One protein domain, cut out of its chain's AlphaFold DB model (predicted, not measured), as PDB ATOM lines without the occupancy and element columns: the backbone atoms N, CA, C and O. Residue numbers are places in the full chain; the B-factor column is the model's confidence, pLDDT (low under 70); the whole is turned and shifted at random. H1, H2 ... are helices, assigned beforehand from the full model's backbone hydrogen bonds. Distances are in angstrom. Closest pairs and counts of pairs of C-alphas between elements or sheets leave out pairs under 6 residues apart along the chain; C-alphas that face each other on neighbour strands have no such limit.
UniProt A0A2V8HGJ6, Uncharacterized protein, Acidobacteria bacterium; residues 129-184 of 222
ATOM      1  N   GLU A 129     -26.121  -1.373 -22.104       83.81
ATOM      2  CA  GLU A 129     -26.099  -2.300 -23.225       83.81
ATOM      3  C   GLU A 129     -24.665  -2.609 -23.672       83.81
ATOM      4  O   GLU A 129     -24.108  -1.947 -24.550       83.81
ATOM      5  N   MET A 130     -24.071  -3.661 -23.106       79.75
ATOM      6  CA  MET A 130     -22.694  -4.060 -23.434       79.75
ATOM      7  C   MET A 130     -22.491  -4.433 -24.906       79.75
ATOM      8  O   MET A 130     -21.381  -4.310 -25.410       79.75
ATOM      9  N   PHE A 131     -23.546  -4.802 -25.642       77.31
ATOM     10  CA  PHE A 131     -23.430  -5.034 -27.086       77.31
ATOM     11  C   PHE A 131     -23.037  -3.763 -27.861       77.31
ATOM     12  O   PHE A 131     -22.389  -3.870 -28.900       77.31
ATOM     13  N   ARG A 132     -23.375  -2.563 -27.359       76.69
ATOM     14  CA  ARG A 132     -22.922  -1.288 -27.949       76.69
ATOM     15  C   ARG A 132     -21.445  -1.021 -27.686       76.69
ATOM     16  O   ARG A 132     -20.804  -0.323 -28.466       76.69
ATOM     17  N   ARG A 133     -20.916  -1.589 -26.600       77.75
ATOM     18  CA  ARG A 133     -19.508  -1.514 -26.196       77.75
ATOM     19  C   ARG A 133     -18.706  -2.728 -26.661       77.75
ATOM     20  O   ARG A 133     -17.557  -2.879 -26.272       77.75
ATOM     21  N   LEU A 134     -19.269  -3.596 -27.497       79.50
ATOM     22  CA  LEU A 134     -18.551  -4.750 -28.020       79.50
ATOM     23  C   LEU A 134     -17.648  -4.329 -29.186       79.50
ATOM     24  O   LEU A 134     -18.112  -3.769 -30.182       79.50
ATOM     25  N   ALA A 135     -16.361  -4.650 -29.092       78.75
ATOM     26  CA  ALA A 135     -15.430  -4.507 -30.197       78.75
ATOM     27  C   ALA A 135     -15.813  -5.484 -31.324       78.75
ATOM     28  O   ALA A 135     -15.777  -6.703 -31.148       78.75
ATOM     29  N   ARG A 136     -16.176  -4.943 -32.492       75.94
ATOM     30  CA  ARG A 136     -16.444  -5.712 -33.716       75.94
ATOM     31  C   ARG A 136     -15.732  -5.094 -34.910       75.94
ATOM     32  O   ARG A 136     -15.656  -3.871 -35.024       75.94
ATOM     33  N   ALA A 137     -15.279  -5.940 -35.831       77.38
ATOM     34  CA  ALA A 137     -14.898  -5.485 -37.161       77.38
ATOM     35  C   ALA A 137     -16.161  -4.968 -37.866       77.38
ATOM     36  O   ALA A 137     -17.132  -5.710 -38.029       77.38
ATOM     37  N   ARG A 138     -16.185  -3.679 -38.218       74.75
ATOM     38  CA  ARG A 138     -17.304  -3.094 -38.962       74.75
ATOM     39  C   ARG A 138     -17.163  -3.371 -40.449       74.75
ATOM     40  O   ARG A 138     -16.071  -3.258 -41.000       74.75
ATOM     41  N   HIS A 139     -18.279  -3.698 -41.089       80.56
ATOM     42  CA  HIS A 139     -18.354  -3.750 -42.545       80.56
ATOM     43  C   HIS A 139     -18.510  -2.326 -43.094       80.56
ATOM     44  O   HIS A 139     -19.097  -1.474 -42.434       80.56
ATOM     45  N   GLY A 140     -18.089  -2.064 -44.333       80.00
ATOM     46  CA  GLY A 140     -18.318  -0.772 -45.005       80.00
ATOM     47  C   GLY A 140     -19.792  -0.426 -45.285       80.00
ATOM     48  O   GLY A 140     -20.073   0.644 -45.803       80.00
ATOM     49  N   LEU A 141     -20.721  -1.330 -44.946       82.50
ATOM     50  CA  LEU A 141     -22.175  -1.133 -45.032       82.50
ATOM     51  C   LEU A 141     -22.785  -0.832 -43.655       82.50
ATOM     52  O   LEU A 141     -23.962  -0.491 -43.574       82.50
ATOM     53  N   ASP A 142     -22.008  -0.968 -42.574       76.56
ATOM     54  CA  ASP A 142     -22.450  -0.531 -41.256       76.56
ATOM     55  C   ASP A 142     -22.531   1.008 -41.258       76.56
ATOM     56  O   ASP A 142     -21.671   1.672 -41.850       76.56
ATOM     57  N   PRO A 143     -23.530   1.606 -40.586       74.44
ATOM     58  CA  PRO A 143     -23.612   3.053 -40.468       74.44
ATOM     59  C   PRO A 143     -22.324   3.603 -39.848       74.44
ATOM     60  O   PRO A 143     -21.762   3.020 -38.911       74.44
ATOM     61  N   ALA A 144     -21.861   4.737 -40.380       71.62
ATOM     62  CA  ALA A 144     -20.664   5.386 -39.878       71.62
ATOM     63  C   ALA A 144     -20.799   5.632 -38.363       71.62
ATOM     64  O   ALA A 144     -21.867   6.053 -37.900       71.62
ATOM     65  N   PRO A 145     -19.746   5.362 -37.574       66.56
ATOM     66  CA  PRO A 145     -19.774   5.618 -36.142       66.56
ATOM     67  C   PRO A 145     -20.169   7.065 -35.863       66.56
ATOM     68  O   PRO A 145     -19.550   7.992 -36.387       66.56
ATOM     69  N   GLN A 146     -21.174   7.265 -35.012       64.12
ATOM     70  CA  GLN A 146     -21.529   8.602 -34.555       64.12
ATOM     71  C   GLN A 146     -20.312   9.239 -33.861       64.12
ATOM     72  O   GLN A 146     -19.668   8.603 -33.026       64.12
ATOM     73  N   ARG A 147     -20.012  10.505 -34.188       52.28
ATOM     74  CA  ARG A 147     -18.885  11.278 -33.621       52.28
ATOM     75  C   ARG A 147     -18.951  11.456 -32.091       52.28
ATOM     76  O   ARG A 147     -17.963  11.869 -31.503       52.28
ATOM     77  N   PHE A 148     -20.069  11.096 -31.454       49.12
ATOM     78  CA  PHE A 148     -20.302  11.170 -30.005       49.12
ATOM     79  C   PHE A 148     -20.574   9.800 -29.365       49.12
ATOM     80  O   PHE A 148     -21.328   9.703 -28.404       49.12
ATOM     81  N   ALA A 149     -19.997   8.719 -29.895       60.38
ATOM     82  CA  ALA A 149     -20.193   7.375 -29.340       60.38
ATOM     83  C   ALA A 149     -19.715   7.209 -27.882       60.38
ATOM     84  O   ALA A 149     -20.085   6.241 -27.225       60.38
ATOM     85  N   ALA A 150     -18.908   8.156 -27.405       68.44
ATOM     86  CA  ALA A 150     -18.305   8.184 -26.087       68.44
ATOM     87  C   ALA A 150     -18.211   9.653 -25.609       68.44
ATOM     88  O   ALA A 150     -17.190  10.307 -25.837       68.44
ATOM     89  N   PRO A 151     -19.295  10.245 -25.074       70.88
ATOM     90  CA  PRO A 151     -19.331  11.661 -24.702       70.88
ATOM     91  C   PRO A 151     -18.308  12.068 -23.628       70.88
ATOM     92  O   PRO A 151     -17.910  13.232 -23.599       70.88
ATOM     93  N   LEU A 152     -17.866  11.155 -22.756       77.06
ATOM     94  CA  LEU A 152     -16.887  11.448 -21.702       77.06
ATOM     95  C   LEU A 152     -15.429  11.278 -22.156       77.06
ATOM     96  O   LEU A 152     -14.548  11.978 -21.655       77.06
ATOM     97  N   THR A 153     -15.159  10.348 -23.070       76.50
ATOM     98  CA  THR A 153     -13.797   9.940 -23.450       76.50
ATOM     99  C   THR A 153     -13.420  10.263 -24.891       76.50
ATOM    100  O   THR A 153     -12.232  10.302 -25.201       76.50
ATOM    101  N   GLY A 154     -14.395  10.525 -25.764       75.94
ATOM    102  CA  GLY A 154     -14.181  10.837 -27.180       75.94
ATOM    103  C   GLY A 154     -13.718   9.647 -28.026       75.94
ATOM    104  O   GLY A 154     -13.364   9.830 -29.191       75.94
ATOM    105  N   THR A 155     -13.705   8.428 -27.479       73.81
ATOM    106  CA  THR A 155     -13.254   7.242 -28.214       73.81
ATOM    107  C   THR A 155     -14.285   6.799 -29.257       73.81
ATOM    108  O   THR A 155     -15.466   6.651 -28.934       73.81
ATOM    109  N   PRO A 156     -13.882   6.536 -30.515       70.44
ATOM    110  CA  PRO A 156     -14.806   6.005 -31.508       70.44
ATOM    111  C   PRO A 156     -15.235   4.575 -31.127       70.44
ATOM    112  O   PRO A 156     -14.443   3.824 -30.552       70.44
ATOM    113  N   PRO A 157     -16.455   4.138 -31.484       67.81
ATOM    114  CA  PRO A 157     -16.919   2.799 -31.148       67.81
ATOM    115  C   PRO A 157     -16.112   1.771 -31.948       67.81
ATOM    116  O   PRO A 157     -16.055   1.857 -33.180       67.81
ATOM    117  N   GLY A 158     -15.487   0.828 -31.234       68.25
ATOM    118  CA  GLY A 158     -14.515  -0.134 -31.769       68.25
ATOM    119  C   GLY A 158     -13.074   0.390 -31.866       68.25
ATOM    120  O   GLY A 158     -12.217  -0.318 -32.388       68.25
ATOM    121  N   GLY A 159     -12.808   1.616 -31.404       69.50
ATOM    122  CA  GLY A 159     -11.472   2.206 -31.352       69.50
ATOM    123  C   GLY A 159     -10.627   1.715 -30.176       69.50
ATOM    124  O   GLY A 159     -11.124   1.090 -29.242       69.50
ATOM    125  N   ILE A 160      -9.334   2.030 -30.229       71.38
ATOM    126  CA  ILE A 160      -8.385   1.771 -29.141       71.38
ATOM    127  C   ILE A 160      -8.587   2.844 -28.062       71.38
ATOM    128  O   ILE A 160      -8.753   4.021 -28.384       71.38
ATOM    129  N   ALA A 161      -8.583   2.438 -26.792       78.00
ATOM    130  CA  ALA A 161      -8.691   3.354 -25.662       78.00
ATOM    131  C   ALA A 161      -7.510   4.342 -25.628       78.00
ATOM    132  O   ALA A 161      -6.350   3.929 -25.690       78.00
ATOM    133  N   ASP A 162      -7.794   5.642 -25.488       78.88
ATOM    134  CA  ASP A 162      -6.758   6.640 -25.211       78.88
ATOM    135  C   ASP A 162      -6.395   6.618 -23.721       78.88
ATOM    136  O   ASP A 162      -7.138   7.112 -22.868       78.88
ATOM    137  N   LEU A 163      -5.228   6.048 -23.414       81.75
ATOM    138  CA  LEU A 163      -4.710   5.922 -22.049       81.75
ATOM    139  C   LEU A 163      -4.294   7.266 -21.433       81.75
ATOM    140  O   LEU A 163      -4.060   7.335 -20.228       81.75
ATOM    141  N   ARG A 164      -4.189   8.337 -22.232       84.25
ATOM    142  CA  ARG A 164      -3.863   9.680 -21.729       84.25
ATOM    143  C   ARG A 164      -5.061  10.356 -21.065       84.25
ATOM    144  O   ARG A 164      -4.882  11.313 -20.315       84.25
ATOM    145  N   ASN A 165      -6.275   9.864 -21.313       84.12
ATOM    146  CA  ASN A 165      -7.473  10.403 -20.693       84.12
ATOM    147  C   ASN A 165      -7.653   9.842 -19.274       84.12
ATOM    148  O   ASN A 165      -8.197   8.757 -19.073       84.12
ATOM    149  N   VAL A 166      -7.243  10.633 -18.279       87.31
ATOM    150  CA  VAL A 166      -7.328  10.282 -16.849       87.31
ATOM    151  C   VAL A 166      -8.765   9.985 -16.407       87.31
ATOM    152  O   VAL A 166      -8.990   9.068 -15.619       87.31
ATOM    153  N   ARG A 167      -9.755  10.724 -16.928       84.75
ATOM    154  CA  ARG A 167     -11.169  10.524 -16.576       84.75
ATOM    155  C   ARG A 167     -11.727   9.243 -17.184       84.75
ATOM    156  O   ARG A 167     -12.493   8.551 -16.533       84.75
ATOM    157  N   GLY A 168     -11.336   8.913 -18.411       84.69
ATOM    158  CA  GLY A 168     -11.695   7.627 -19.005       84.69
ATOM    159  C   GLY A 168     -11.077   6.459 -18.235       84.69
ATOM    160  O   GLY A 168     -11.771   5.502 -17.900       84.69
ATOM    161  N   ALA A 169      -9.807   6.590 -17.845       84.50
ATOM    162  CA  ALA A 169      -9.108   5.578 -17.060       84.50
ATOM    163  C   ALA A 169      -9.756   5.325 -15.685       84.50
ATOM    164  O   ALA A 169      -9.794   4.180 -15.243       84.50
ATOM    165  N   SER A 170     -10.297   6.353 -15.017       87.00
ATOM    166  CA  SER A 170     -10.986   6.175 -13.729       87.00
ATOM    167  C   SER A 170     -12.374   5.533 -13.850       87.00
ATOM    168  O   SER A 170     -12.850   4.939 -12.885       87.00
ATOM    169  N   LEU A 171     -13.015   5.631 -15.018       85.38
ATOM    170  CA  LEU A 171     -14.305   4.994 -15.303       85.38
ATOM    171  C   LEU A 171     -14.157   3.566 -15.841       85.38
ATOM    172  O   LEU A 171     -15.157   2.847 -15.893       85.38
ATOM    173  N   ALA A 172     -12.945   3.150 -16.215       85.31
ATOM    174  CA  ALA A 172     -12.669   1.837 -16.784       85.31
ATOM    175  C   ALA A 172     -13.187   0.704 -15.880       85.31
ATOM    176  O   ALA A 172     -12.911   0.661 -14.679       85.31
ATOM    177  N   GLY A 173     -13.946  -0.230 -16.455       79.00
ATOM    178  CA  GLY A 173     -14.546  -1.347 -15.720       79.00
ATOM    179  C   GLY A 173     -15.771  -0.996 -14.863       79.00
ATOM    180  O   GLY A 173     -16.286  -1.876 -14.170       79.00
ATOM    181  N   THR A 174     -16.264   0.244 -14.918       85.31
ATOM    182  CA  THR A 174     -17.539   0.652 -14.302       85.31
ATOM    183  C   THR A 174     -18.685   0.635 -15.322       85.31
ATOM    184  O   THR A 174     -18.473   0.522 -16.530       85.31
ATOM    185  N   ALA A 175     -19.930   0.818 -14.867       81.38
ATOM    186  CA  ALA A 175     -21.071   0.995 -15.772       81.38
ATOM    187  C   ALA A 175     -20.903   2.212 -16.709       81.38
ATOM    188  O   ALA A 175     -21.445   2.226 -17.814       81.38
ATOM    189  N   PHE A 176     -20.094   3.202 -16.336       83.50
ATOM    190  CA  PHE A 176     -19.865   4.420 -17.118       83.50
ATOM    191  C   PHE A 176     -18.660   4.327 -18.068       83.50
ATOM    192  O   PHE A 176     -18.325   5.315 -18.712       83.50
ATOM    193  N   ASP A 177     -18.025   3.157 -18.173       82.75
ATOM    194  CA  ASP A 177     -16.881   2.927 -19.057       82.75
ATOM    195  C   ASP A 177     -17.258   2.993 -20.544       82.75
ATOM    196  O   ASP A 177     -18.008   2.160 -21.026       82.75
ATOM    197  N   GLU A 178     -16.709   3.917 -21.321       81.19
ATOM    198  CA  GLU A 178     -17.037   4.045 -22.746       81.19
ATOM    199  C   GLU A 178     -16.147   3.209 -23.682       81.19
ATOM    200  O   GLU A 178     -16.341   3.233 -24.901       81.19
ATOM    201  N   TYR A 179     -15.191   2.450 -23.143       81.19
ATOM    202  CA  TYR A 179     -14.253   1.672 -23.943       81.19
ATOM    203  C   TYR A 179     -14.891   0.428 -24.575       81.19
ATOM    204  O   TYR A 179     -15.766  -0.237 -24.012       81.19
ATOM    205  N   ALA A 180     -14.413   0.083 -25.775       82.12
ATOM    206  CA  ALA A 180     -14.831  -1.129 -26.461       82.12
ATOM    207  C   ALA A 180     -14.167  -2.366 -25.827       82.12
ATOM    208  O   ALA A 180     -12.945  -2.461 -25.754       82.12
ATOM    209  N   SER A 181     -14.979  -3.331 -25.405       79.81
ATOM    210  CA  SER A 181     -14.546  -4.600 -24.820       79.81
ATOM    211  C   SER A 181     -14.549  -5.715 -25.859       79.81
ATOM    212  O   SER A 181     -15.445  -5.799 -26.701       79.81
ATOM    213  N   THR A 182     -13.561  -6.606 -25.806       80.19
ATOM    214  CA  THR A 182     -13.570  -7.835 -26.606       80.19
ATOM    215  C   THR A 182     -14.612  -8.815 -26.068       80.19
ATOM    216  O   THR A 182     -14.949  -8.804 -24.884       80.19
ATOM    217  N   ALA A 183     -15.153  -9.668 -26.943       79.38
ATOM    218  CA  ALA A 183     -16.060 -10.723 -26.509       79.38
ATOM    219  C   ALA A 183     -15.331 -11.676 -25.546       79.38
ATOM    220  O   ALA A 183     -14.304 -12.252 -25.915       79.38
ATOM    221  N   ASP A 184     -15.880 -11.885 -24.347       73.94
ATOM    222  CA  ASP A 184     -15.404 -12.926 -23.431       73.94
ATOM    223  C   ASP A 184     -15.903 -14.298 -23.911       73.94
ATOM    224  O   ASP A 184     -16.953 -14.803 -23.508       73.94
TER     225      ASP A 184
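AT A GLANCE: This is residues 129 to 184 of the 222 residues of an uncharacterized protein of Acidobacteria bacterium (UniProt A0A2V8HGJ6). This domain has little regular structure: it is mostly loop, with two short helices set apart from each other. From H1 a wide loop, residues 134 to 165, swings out to Leu 141 at one end of the domain and returns to H2 at the other; residues 172 to 184 then run back from H2 through the middle. The printed part has 56 residues, with H1 then H2 along the chain and no named strand; its class is all helix, though the named elements hold only 10 residues. It is compact, with a radius of gyration of the C-alphas of 11.2 A, and spans 34 by 25 by 17 A.

HOW THE PARTS SIT: H2, residues 166 to 171, is the longest helix. It is apart from H1, residues 130 to 133, with no C-alpha of the one within 8 A of the other. In H2 every O i to N i+4 pair is within hydrogen-bond range; H1 is too short for such a pair, and its one O i to N i+3 pair is within range.

IN THESE COORDINATES: H2 is 8.9 A from first to last C-alpha; C-alpha 166 is at (-7.328, 10.282, -16.849), and C-alpha 171 is at (-14.305, 4.994, -15.303). H1, 4.9 A, begins at C-alpha 130, (-22.694, -4.060, -23.434).

THE WHOLE: The C-alphas farthest apart, those of Leu 141 and Ser 170, are 34.0 A apart. The printed part has no cut, and H1 to H2 is a long link of 32 residues. Mean pLDDT of the printed part is 76.9; residues 145 to 150 and 157 to 159 are under 70.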